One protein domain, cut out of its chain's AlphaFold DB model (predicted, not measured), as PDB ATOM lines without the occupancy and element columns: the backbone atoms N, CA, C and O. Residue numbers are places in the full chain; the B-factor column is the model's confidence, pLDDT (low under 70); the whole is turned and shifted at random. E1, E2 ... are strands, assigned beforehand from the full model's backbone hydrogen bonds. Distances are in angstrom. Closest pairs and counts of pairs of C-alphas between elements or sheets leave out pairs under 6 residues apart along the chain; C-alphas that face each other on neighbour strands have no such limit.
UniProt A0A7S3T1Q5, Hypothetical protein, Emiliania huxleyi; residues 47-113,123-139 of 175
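Overview. This is residues 47 to 113 and 123 to 139 of the 175 residues of the protein "Hypothetical protein" of Emiliania huxleyi (UniProt A0A7S3T1Q5). A long ribbon of five antiparallel strands makes one sheet, twisted and curled like part of a barrel but left open, with no named helix over either face. E2 bends partway along; its first half pairs with E1 in a hairpin whose tip, residues 54 to 59, sticks out free, and its second half runs beside E3, followed by the long strands E4 and E5. The printed part has 84 residues, 64 of them in strands that run E1, E2, E3, E4, E5 both along the chain and across the sheet; the class is all strand. The whole is loose, with a radius of gyration of the C-alphas of 17.1 A, and only just elongated, spanning 52 by 26 by 18 A.

Along the chain. E1, residues 47 to 55, begins at C-alpha 47 (37.608, -36.311, 50.120) and is 24.0 A long from first to last C-alpha. E2, residues 58 to 72, is 40.6 A long and bends by 56 degrees at Thr 65 (35.259, -38.815, 45.743). E3, residues 84 to 93, measures 26.8 A. E4, residues 96 to 112, is the longest strand by residues and measures 46.5 A. E5, residues 123 to 135, is 38.9 A long and ends at C-alpha 135 (28.136, -33.680, 33.951).

Arrangement. E1 to E4 form a meander, each strand the antiparallel neighbour of the one before. The edge strand E1 and E2 form a hairpin at 148 degrees; N 51 and O 62 are 2.7 A apart, within hydrogen-bond range. E2 and E3, also a hairpin, stand at 138 degrees, with N 71 and O 85 at 2.8 A. C-alphas 58 to 66 of E2 face E1, while C-alphas 64 to 72 face E3. The hairpin of E3 and E4 has an angle of 168 degrees, with N 86 and O 103 at 2.8 A. E4 and the other edge strand, E5, are antiparallel at 168 degrees; N 128 and O 104 are 2.8 A apart, and C-alphas 101 and 131, which face each other, are 4.2 A apart. E1 is apart from E4 and E5, and E2 is apart from E5.

Size, cuts and confidence. The two C-alphas farthest apart, those of Ala 113 and Leu 138, are 53.6 A from each other. Residues 114 to 122 are not printed, and C-alphas 113 and 123 are 9.1 A apart across this cut, in the link from E4 to E5. The links E1 to E2 and E3 to E4 are tight; E2 to E3 is long, with 11 residues. The mean pLDDT of the printed part is 84.4, and residues 56 to 57 and 73 to 81 are under 70.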
ATOM      1  N   LEU A  47      38.819 -36.964  49.634       92.00
ATOM      2  CA  LEU A  47      37.608 -36.311  50.120       92.00
ATOM      3  C   LEU A  47      36.376 -36.933  49.469       92.00
ATOM      4  O   LEU A  47      36.120 -36.733  48.285       92.00
ATOM      5  N   PHE A  48      35.578 -37.637  50.268       92.50
ATOM      6  CA  PHE A  48      34.230 -38.039  49.882       92.50
ATOM      7  C   PHE A  48      33.239 -36.926  50.219       92.50
ATOM      8  O   PHE A  48      33.169 -36.459  51.360       92.50
ATOM      9  N   GLN A  49      32.451 -36.517  49.232       88.25
ATOM     10  CA  GLN A  49      31.415 -35.514  49.391       88.25
ATOM     11  C   GLN A  49      30.082 -36.040  48.873       88.25
ATOM     12  O   GLN A  49      29.971 -36.489  47.736       88.25
ATOM     13  N   GLU A  50      29.049 -35.892  49.698       89.75
ATOM     14  CA  GLU A  50      27.664 -36.142  49.321       89.75
ATOM     15  C   GLU A  50      26.852 -34.848  49.436       89.75
ATOM     16  O   GLU A  50      26.915 -34.113  50.425       89.75
ATOM     17  N   GLY A  51      26.083 -34.547  48.397       81.94
ATOM     18  CA  GLY A  51      25.165 -33.429  48.333       81.94
ATOM     19  C   GLY A  51      23.784 -33.908  47.916       81.94
ATOM     20  O   GLY A  51      23.589 -34.317  46.781       81.94
ATOM     21  N   ALA A  52      22.805 -33.780  48.808       81.62
ATOM     22  CA  ALA A  52      21.391 -33.925  48.481       81.62
ATOM     23  C   ALA A  52      20.714 -32.547  48.525       81.62
ATOM     24  O   ALA A  52      20.788 -31.831  49.531       81.62
ATOM     25  N   GLN A  53      20.084 -32.140  47.428       73.81
ATOM     26  CA  GLN A  53      19.453 -30.836  47.283       73.81
ATOM     27  C   GLN A  53      18.225 -30.941  46.380       73.81
ATOM     28  O   GLN A  53      18.308 -31.418  45.256       73.81
ATOM     29  N   ARG A  54      17.093 -30.409  46.838       76.06
ATOM     30  CA  ARG A  54      15.949 -30.166  45.961       76.06
ATOM     31  C   ARG A  54      16.195 -28.892  45.157       76.06
ATOM     32  O   ARG A  54      16.334 -27.817  45.748       76.06
ATOM     33  N   ILE A  55      16.268 -29.025  43.840       71.50
ATOM     34  CA  ILE A  55      16.370 -27.937  42.862       71.50
ATOM     35  C   ILE A  55      15.016 -27.895  42.141       71.50
ATOM     36  O   ILE A  55      14.405 -28.937  41.999       71.50
ATOM     37  N   VAL A  56      14.477 -26.724  41.791       65.50
ATOM     38  CA  VAL A  56      13.104 -26.514  41.261       65.50
ATOM     39  C   VAL A  56      12.501 -27.736  40.530       65.50
ATOM     40  O   VAL A  56      12.834 -28.007  39.383       65.50
ATOM     41  N   GLY A  57      11.610 -28.473  41.210       69.06
ATOM     42  CA  GLY A  57      10.890 -29.630  40.653       69.06
ATOM     43  C   GLY A  57      11.647 -30.968  40.593       69.06
ATOM     44  O   GLY A  57      11.061 -31.951  40.158       69.06
ATOM     45  N   PHE A  58      12.902 -31.036  41.042       70.31
ATOM     46  CA  PHE A  58      13.754 -32.227  40.975       70.31
ATOM     47  C   PHE A  58      14.608 -32.423  42.241       70.31
ATOM     48  O   PHE A  58      15.207 -31.488  42.782       70.31
ATOM     49  N   ASP A  59      14.710 -33.665  42.708       76.62
ATOM     50  CA  ASP A  59      15.602 -34.033  43.805       76.62
ATOM     51  C   ASP A  59      16.967 -34.447  43.256       76.62
ATOM     52  O   ASP A  59      17.133 -35.513  42.672       76.62
ATOM     53  N   PHE A  60      17.968 -33.596  43.464       78.75
ATOM     54  CA  PHE A  60      19.334 -33.846  43.030       78.75
ATOM     55  C   PHE A  60      20.151 -34.442  44.175       78.75
ATOM     56  O   PHE A  60      20.330 -33.808  45.218       78.75
ATOM     57  N   ARG A  61      20.664 -35.658  43.985       83.25
ATOM     58  CA  ARG A  61      21.596 -36.307  44.913       83.25
ATOM     59  C   ARG A  61      22.878 -36.650  44.183       83.25
ATOM     60  O   ARG A  61      22.850 -37.425  43.238       83.25
ATOM     61  N   ALA A  62      23.980 -36.075  44.635       83.19
ATOM     62  CA  ALA A  62      25.305 -36.318  44.107       83.19
ATOM     63  C   ALA A  62      26.218 -36.853  45.190       83.19
ATOM     64  O   ALA A  62      26.270 -36.287  46.276       83.19
ATOM     65  N   SER A  63      26.994 -37.873  44.858       90.00
ATOM     66  CA  SER A  63      28.201 -38.213  45.594       90.00
ATOM     67  C   SER A  63      29.394 -38.185  44.650       90.00
ATOM     68  O   SER A  63      29.278 -38.457  43.446       90.00
ATOM     69  N   LEU A  64      30.533 -37.787  45.195       92.00
ATOM     70  CA  LEU A  64      31.805 -37.806  44.497       92.00
ATOM     71  C   LEU A  64      32.953 -37.977  45.487       92.00
ATOM     72  O   LEU A  64      32.907 -37.463  46.605       92.00
ATOM     73  N   THR A  65      33.979 -38.690  45.050       94.38
ATOM     74  CA  THR A  65      35.259 -38.815  45.743       94.38
ATOM     75  C   THR A  65      36.293 -38.026  44.958       94.38
ATOM     76  O   THR A  65      36.408 -38.205  43.743       94.38
ATOM     77  N   MET A  66      37.036 -37.156  45.634       94.69
ATOM     78  CA  MET A  66      38.110 -36.358  45.046       94.69
ATOM     79  C   MET A  66      39.448 -36.691  45.682       94.69
ATOM     80  O   MET A  66      39.516 -36.936  46.887       94.69
ATOM     81  N   ASP A  67      40.504 -36.630  44.882       94.25
ATOM     82  CA  ASP A  67      41.851 -36.450  45.405       94.25
ATOM     83  C   ASP A  67      42.047 -34.966  45.726       94.25
ATOM     84  O   ASP A  67      41.690 -34.111  44.917       94.25
ATOM     85  N   MET A  68      42.590 -34.656  46.901       93.94
ATOM     86  CA  MET A  68      42.901 -33.300  47.335       93.94
ATOM     87  C   MET A  68      44.401 -33.193  47.585       93.94
ATOM     88  O   MET A  68      44.977 -33.958  48.361       93.94
ATOM     89  N   THR A  69      45.035 -32.187  46.993       91.56
ATOM     90  CA  THR A  69      46.466 -31.933  47.171       91.56
ATOM     91  C   THR A  69      46.714 -30.479  47.563       91.56
ATOM     92  O   THR A  69      46.422 -29.555  46.804       91.56
ATOM     93  N   GLU A  70      47.303 -30.252  48.743       90.31
ATOM     94  CA  GLU A  70      47.817 -28.928  49.116       90.31
ATOM     95  C   GLU A  70      49.180 -28.692  48.448       90.31
ATOM     96  O   GLU A  70      50.111 -29.489  48.576       90.31
ATOM     97  N   ARG A  71      49.329 -27.550  47.776       86.19
ATOM     98  CA  ARG A  71      50.606 -27.064  47.250       86.19
ATOM     99  C   ARG A  71      50.944 -25.718  47.882       86.19
ATOM    100  O   ARG A  71      50.100 -24.824  48.004       86.19
ATOM    101  N   LYS A  72      52.210 -25.565  48.265       83.38
ATOM    102  CA  LYS A  72      52.780 -24.311  48.770       83.38
ATOM    103  C   LYS A  72      53.689 -23.728  47.693       83.38
ATOM    104  O   LYS A  72      54.502 -24.457  47.136       83.38
ATOM    105  N   GLY A  73      53.577 -22.424  47.459       67.56
ATOM    106  CA  GLY A  73      54.378 -21.711  46.469       67.56
ATOM    107  C   GLY A  73      53.839 -21.805  45.034       67.56
ATOM    108  O   GLY A  73      52.982 -22.629  44.728       67.56
ATOM    109  N   GLY A  74      54.311 -20.898  44.177       59.19
ATOM    110  CA  GLY A  74      54.146 -20.924  42.724       59.19
ATOM    111  C   GLY A  74      55.463 -21.340  42.069       59.19
ATOM    112  O   GLY A  74      56.497 -21.355  42.738       59.19
ATOM    113  N   ASN A  75      55.428 -21.680  40.779       55.97
ATOM    114  CA  ASN A  75      56.627 -22.107  40.045       55.97
ATOM    115  C   ASN A  75      57.689 -20.995  39.947       55.97
ATOM    116  O   ASN A  75      58.868 -21.297  39.785       55.97
ATOM    117  N   ASP A  76      57.290 -19.732  40.128       56.69
ATOM    118  CA  ASP A  76      58.183 -18.578  40.118       56.69
ATOM    119  C   ASP A  76      58.496 -18.057  41.526       56.69
ATOM    120  O   ASP A  76      57.617 -17.887  42.377       56.69
ATOM    121  N   ALA A  77      59.759 -17.681  41.757       56.59
ATOM    122  CA  ALA A  77      60.257 -17.173  43.041       56.59
ATOM    123  C   ALA A  77      59.496 -15.936  43.577       56.59
ATOM    124  O   ALA A  77      59.490 -15.689  44.787       56.59
ATOM    125  N   ARG A  78      58.837 -15.166  42.696       53.78
ATOM    126  CA  ARG A  78      57.967 -14.031  43.060       53.78
ATOM    127  C   ARG A  78      56.549 -14.450  43.468       53.78
ATOM    128  O   ARG A  78      56.003 -13.826  44.372       53.78
ATOM    129  N   GLU A  79      55.975 -15.493  42.864       54.06
ATOM    130  CA  GLU A  79      54.670 -16.052  43.267       54.06
ATOM    131  C   GLU A  79      54.781 -16.952  44.507       54.06
ATOM    132  O   GLU A  79      53.826 -17.108  45.268       54.06
ATOM    133  N   ALA A  80      55.961 -17.526  44.757       57.28
ATOM    134  CA  ALA A  80      56.156 -18.524  45.801       57.28
ATOM    135  C   ALA A  80      55.986 -18.015  47.240       57.28
ATOM    136  O   ALA A  80      55.664 -18.795  48.141       57.28
ATOM    137  N   ARG A  81      56.164 -16.712  47.493       65.69
ATOM    138  CA  ARG A  81      56.081 -16.170  48.855       65.69
ATOM    139  C   ARG A  81      54.631 -15.948  49.278       65.69
ATOM    140  O   ARG A  81      54.054 -14.888  49.069       65.69
ATOM    141  N   GLY A  82      54.073 -16.956  49.942       72.25
ATOM    142  CA  GLY A  82      52.782 -16.866  50.628       72.25
ATOM    143  C   GLY A  82      51.577 -17.319  49.804       72.25
ATOM    144  O   GLY A  82      50.472 -17.315  50.341       72.25
ATOM    145  N   MET A  83      51.768 -17.746  48.550       85.31
ATOM    146  CA  MET A  83      50.713 -18.417  47.790       85.31
ATOM    147  C   MET A  83      50.508 -19.846  48.295       85.31
ATOM    148  O   MET A  83      51.466 -20.595  48.515       85.31
ATOM    149  N   ARG A  84      49.242 -20.233  48.450       89.19
ATOM    150  CA  ARG A  84      48.825 -21.608  48.724       89.19
ATOM    151  C   ARG A  84      47.667 -21.990  47.833       89.19
ATOM    152  O   ARG A  84      46.781 -21.171  47.591       89.19
ATOM    153  N   ARG A  85      47.659 -23.239  47.387       92.12
ATOM    154  CA  ARG A  85      46.543 -23.796  46.635       92.12
ATOM    155  C   ARG A  85      46.180 -25.182  47.136       92.12
ATOM    156  O   ARG A  85      47.039 -25.916  47.614       92.12
ATOM    157  N   ILE A  86      44.902 -25.504  47.032       93.38
ATOM    158  CA  ILE A  86      44.366 -26.843  47.222       93.38
ATOM    159  C   ILE A  86      43.791 -27.234  45.872       93.38
ATOM    160  O   ILE A  86      42.769 -26.686  45.459       93.38
ATOM    161  N   GLU A  87      44.495 -28.114  45.180       94.31
ATOM    162  CA  GLU A  87      44.056 -28.709  43.922       94.31
ATOM    163  C   GLU A  87      43.161 -29.900  44.248       94.31
ATOM    164  O   GLU A  87      43.421 -30.623  45.215       94.31
ATOM    165  N   PHE A  88      42.107 -30.087  43.466       94.75
ATOM    166  CA  PHE A  88      41.240 -31.246  43.590       94.75
ATOM    167  C   PHE A  88      40.895 -31.822  42.226       94.75
ATOM    168  O   PHE A  88      40.684 -31.074  41.271       94.75
ATOM    169  N   SER A  89      40.825 -33.145  42.145       94.75
ATOM    170  CA  SER A  89      40.456 -33.870  40.932       94.75
ATOM    171  C   SER A  89      39.511 -35.019  41.255       94.75
ATOM    172  O   SER A  89      39.539 -35.598  42.342       94.75
ATOM    173  N   LEU A  90      38.632 -35.329  40.308       94.12
ATOM    174  CA  LEU A  90      37.644 -36.385  40.462       94.12
ATOM    175  C   LEU A  90      38.315 -37.762  40.421       94.12
ATOM    176  O   LEU A  90      38.999 -38.086  39.455       94.12
ATOM    177  N   ILE A  91      38.035 -38.592  41.424       94.00
ATOM    178  CA  ILE A  91      38.350 -40.026  41.400       94.00
ATOM    179  C   ILE A  91      37.131 -40.800  40.918       94.00
ATOM    180  O   ILE A  91      37.213 -41.583  39.976       94.00
ATOM    181  N   GLU A  92      35.983 -40.566  41.554       92.88
ATOM    182  CA  GLU A  92      34.776 -41.338  41.285       92.88
ATOM    183  C   GLU A  92      33.521 -40.489  41.467       92.88
ATOM    184  O   GLU A  92      33.370 -39.776  42.458       92.88
ATOM    185  N   SER A  93      32.597 -40.589  40.513       91.25
ATOM    186  CA  SER A  93      31.221 -40.120  40.659       91.25
ATOM    187  C   SER A  93      30.307 -40.820  39.658       91.25
ATOM    188  O   SER A  93      30.689 -41.083  38.516       91.25
ATOM    189  N   ALA A  94      29.059 -41.051  40.067       86.81
ATOM    190  CA  ALA A  94      28.007 -41.530  39.175       86.81
ATOM    191  C   ALA A  94      27.494 -40.440  38.210       86.81
ATOM    192  O   ALA A  94      26.987 -40.762  37.139       86.81
ATOM    193  N   MET A  95      27.614 -39.155  38.570       84.94
ATOM    194  CA  MET A  95      26.952 -38.048  37.855       84.94
ATOM    195  C   MET A  95      27.902 -37.052  37.195       84.94
ATOM    196  O   MET A  95      27.449 -36.184  36.451       84.94
ATOM    197  N   PHE A  96      29.204 -37.163  37.443       89.06
ATOM    198  CA  PHE A  96      30.210 -36.281  36.863       89.06
ATOM    199  C   PHE A  96      31.258 -37.094  36.109       89.06
ATOM    200  O   PHE A  96      31.691 -38.153  36.556       89.06
ATOM    201  N   GLY A  97      31.631 -36.603  34.932       89.81
ATOM    202  CA  GLY A  97      32.750 -37.097  34.138       89.81
ATOM    203  C   GLY A  97      34.035 -36.335  34.399       89.81
ATOM    204  O   GLY A  97      35.100 -36.924  34.270       89.81
ATOM    205  N   ALA A  98      33.918 -35.079  34.819       91.44
ATOM    206  CA  ALA A  98      35.008 -34.285  35.355       91.44
ATOM    207  C   ALA A  98      34.461 -33.418  36.490       91.44
ATOM    208  O   ALA A  98      33.353 -32.881  36.396       91.44
ATOM    209  N   PHE A  99      35.230 -33.322  37.565       92.81
ATOM    210  CA  PHE A  99      35.002 -32.397  38.663       92.81
ATOM    211  C   PHE A  99      36.373 -32.079  39.252       92.81
ATOM    212  O   PHE A  99      36.893 -32.816  40.089       92.81
ATOM    213  N   GLU A 100      36.996 -31.032  38.739       94.94
ATOM    214  CA  GLU A 100      38.370 -30.681  39.082       94.94
ATOM    215  C   GLU A 100      38.530 -29.174  39.200       94.94
ATOM    216  O   GLU A 100      37.729 -28.399  38.679       94.94
ATOM    217  N   GLY A 101      39.539 -28.736  39.935       95.25
ATOM    218  CA  GLY A 101      39.734 -27.319  40.155       95.25
ATOM    219  C   GLY A 101      40.725 -27.012  41.254       95.25
ATOM    220  O   GLY A 101      41.513 -27.852  41.689       95.25
ATOM    221  N   GLU A 102      40.684 -25.765  41.709       94.94
ATOM    222  CA  GLU A 102      41.554 -25.305  42.777       94.94
ATOM    223  C   GLU A 102      40.902 -24.238  43.654       94.94
ATOM    224  O   GLU A 102      40.181 -23.343  43.202       94.94
ATOM    225  N   TRP A 103      41.234 -24.307  44.938       94.81
ATOM    226  CA  TRP A 103      41.182 -23.168  45.840       94.81
ATOM    227  C   TRP A 103      42.557 -22.528  45.865       94.81
ATOM    228  O   TRP A 103      43.539 -23.215  46.129       94.81
ATOM    229  N   ARG A 104      42.649 -21.219  45.649       93.19
ATOM    230  CA  ARG A 104      43.917 -20.486  45.682       93.19
ATOM    231  C   ARG A 104      43.822 -19.306  46.633       93.19
ATOM    232  O   ARG A 104      42.912 -18.490  46.526       93.19
ATOM    233  N   VAL A 105      44.793 -19.190  47.529       92.12
ATOM    234  CA  VAL A 105      45.012 -18.017  48.374       92.12
ATOM    235  C   VAL A 105      46.348 -17.400  48.002       92.12
ATOM    236  O   VAL A 105      47.369 -18.083  47.987       92.12
ATOM    237  N   GLN A 106      46.348 -16.098  47.738       90.06
ATOM    238  CA  GLN A 106      47.563 -15.353  47.429       90.06
ATOM    239  C   GLN A 106      47.560 -13.972  48.092       90.06
ATOM    240  O   GLN A 106      46.484 -13.401  48.314       90.06
ATOM    241  N   PRO A 107      48.738 -13.401  48.391       87.81
ATOM    242  CA  PRO A 107      48.844 -11.989  48.738       87.81
ATOM    243  C   PRO A 107      48.256 -11.128  47.615       87.81
ATOM    244  O   PRO A 107      48.498 -11.384  46.438       87.81
ATOM    245  N   TYR A 108      47.466 -10.119  47.972       87.00
ATOM    246  CA  TYR A 108      46.822  -9.236  46.998       87.00
ATOM    247  C   TYR A 108      47.364  -7.816  47.061       87.00
ATOM    248  O   TYR A 108      47.738  -7.238  46.045       87.00
ATOM    249  N   SER A 109      47.431  -7.252  48.261       84.94
ATOM    250  CA  SER A 109      47.913  -5.893  48.463       84.94
ATOM    251  C   SER A 109      48.473  -5.735  49.867       84.94
ATOM    252  O   SER A 109      48.210  -6.558  50.752       84.94
ATOM    253  N   ARG A 110      49.261  -4.677  50.051       85.12
ATOM    254  CA  ARG A 110      49.667  -4.195  51.364       85.12
ATOM    255  C   ARG A 110      49.408  -2.699  51.445       85.12
ATOM    256  O   ARG A 110      49.759  -1.964  50.522       85.12
ATOM    257  N   THR A 111      48.841  -2.252  52.547       82.44
ATOM    258  CA  THR A 111      48.629  -0.838  52.860       82.44
ATOM    259  C   THR A 111      49.410  -0.494  54.118       82.44
ATOM    260  O   THR A 111      49.728  -1.367  54.921       82.44
ATOM    261  N   ARG A 112      49.793   0.774  54.295       82.19
ATOM    262  CA  ARG A 112      50.393   1.190  55.570       82.19
ATOM    263  C   ARG A 112      49.323   1.159  56.652       82.19
ATOM    264  O   ARG A 112      48.241   1.708  56.447       82.19
ATOM    265  N   ALA A 113      49.640   0.546  57.787       80.19
ATOM    266  CA  ALA A 113      48.733   0.502  58.920       80.19
ATOM    267  C   ALA A 113      48.511   1.926  59.451       80.19
ATOM    268  O   ALA A 113      49.461   2.668  59.721       80.19
ATOM    269  N   TYR A 123      48.148  -6.419  55.395       83.88
ATOM    270  CA  TYR A 123      48.179  -7.275  54.214       83.88
ATOM    271  C   TYR A 123      46.784  -7.810  53.925       83.88
ATOM    272  O   TYR A 123      46.136  -8.386  54.794       83.88
ATOM    273  N   THR A 124      46.353  -7.692  52.674       88.44
ATOM    274  CA  THR A 124      45.112  -8.311  52.196       88.44
ATOM    275  C   THR A 124      45.434  -9.533  51.351       88.44
ATOM    276  O   THR A 124      46.382  -9.509  50.557       88.44
ATOM    277  N   THR A 125      44.610 -10.568  51.453       90.88
ATOM    278  CA  THR A 125      44.701 -11.771  50.626       90.88
ATOM    279  C   THR A 125      43.545 -11.841  49.636       90.88
ATOM    280  O   THR A 125      42.454 -11.324  49.877       90.88
ATOM    281  N   ARG A 126      43.785 -12.498  48.502       92.50
ATOM    282  CA  ARG A 126      42.754 -12.865  47.533       92.50
ATOM    283  C   ARG A 126      42.530 -14.368  47.611       92.50
ATOM    284  O   ARG A 126      43.482 -15.131  47.465       92.50
ATOM    285  N   LEU A 127      41.277 -14.759  47.830       94.50
ATOM    286  CA  LEU A 127      40.800 -16.134  47.721       94.50
ATOM    287  C   LEU A 127      40.105 -16.302  46.366       94.50
ATOM    288  O   LEU A 127      39.155 -15.579  46.067       94.50
ATOM    289  N   SER A 128      40.577 -17.254  45.571       94.25
ATOM    290  CA  SER A 128      40.001 -17.634  44.283       94.25
ATOM    291  C   SER A 128      39.539 -19.085  44.345       94.25
ATOM    292  O   SER A 128      40.206 -19.927  44.945       94.25
ATOM    293  N   TYR A 129      38.407 -19.373  43.709       94.88
ATOM    294  CA  TYR A 129      37.898 -20.725  43.514       94.88
ATOM    295  C   TYR A 129      37.623 -20.915  42.026       94.88
ATOM    296  O   TYR A 129      36.868 -20.135  41.440       94.88
ATOM    297  N   LYS A 130      38.262 -21.919  41.428       94.69
ATOM    298  CA  LYS A 130      38.031 -22.345  40.048       94.69
ATOM    299  C   LYS A 130      37.570 -23.795  40.079       94.69
ATOM    300  O   LYS A 130      38.152 -24.595  40.807       94.69
ATOM    301  N   VAL A 131      36.553 -24.118  39.291       93.62
ATOM    302  CA  VAL A 131      36.082 -25.488  39.112       93.62
ATOM    303  C   VAL A 131      35.650 -25.695  37.667       93.62
ATOM    304  O   VAL A 131      34.925 -24.869  37.115       93.62
ATOM    305  N   ASP A 132      36.106 -26.793  37.088       92.94
ATOM    306  CA  ASP A 132      35.729 -27.291  35.777       92.94
ATOM    307  C   ASP A 132      34.875 -28.553  36.000       92.94
ATOM    308  O   ASP A 132      35.262 -29.480  36.720       92.94
ATOM    309  N   ILE A 133      33.653 -28.553  35.455       90.81
ATOM    310  CA  ILE A 133      32.648 -29.595  35.709       90.81
ATOM    311  C   ILE A 133      32.106 -30.108  34.386       90.81
ATOM    312  O   ILE A 133      31.532 -29.351  33.606       90.81
ATOM    313  N   THR A 134      32.189 -31.420  34.200       91.38
ATOM    314  CA  THR A 134      31.545 -32.122  33.091       91.38
ATOM    315  C   THR A 134      30.491 -33.059  33.671       91.38
ATOM    316  O   THR A 134      30.854 -34.053  34.303       91.38
ATOM    317  N   PRO A 135      29.191 -32.778  33.505       88.25
ATOM    318  CA  PRO A 135      28.136 -33.680  33.951       88.25
ATOM    319  C   PRO A 135      28.066 -34.948  33.084       88.25
ATOM    320  O   PRO A 135      28.414 -34.934  31.905       88.25
ATOM    321  N   ARG A 136      27.585 -36.050  33.664       86.75
ATOM    322  CA  ARG A 136      27.217 -37.292  32.965       86.75
ATOM    323  C   ARG A 136      25.701 -37.479  32.986       86.75
ATOM    324  O   ARG A 136      25.043 -37.131  33.962       86.75
ATOM    325  N   GLY A 137      25.160 -38.103  31.942       79.88
ATOM    326  CA  GLY A 137      23.749 -38.497  31.884       79.88
ATOM    327  C   GLY A 137      22.775 -37.316  31.805       79.88
ATOM    328  O   GLY A 137      23.079 -36.284  31.216       79.88
ATOM    329  N   LEU A 138      21.586 -37.477  32.398       74.75
ATOM    330  CA  LEU A 138      20.467 -36.520  32.333       74.75
ATOM    331  C   LEU A 138      20.572 -35.372  33.357       74.75
ATOM    332  O   LEU A 138      19.557 -34.885  33.853       74.75
ATOM    333  N   VAL A 139      21.782 -34.950  33.730       75.81
ATOM    334  CA  VAL A 139      21.946 -33.853  34.694       75.81
ATOM    335  C   VAL A 139      21.514 -32.533  34.037       75.81
ATOM    336  O   VAL A 139      22.077 -32.154  33.008       75.81
TER     337      VAL A 139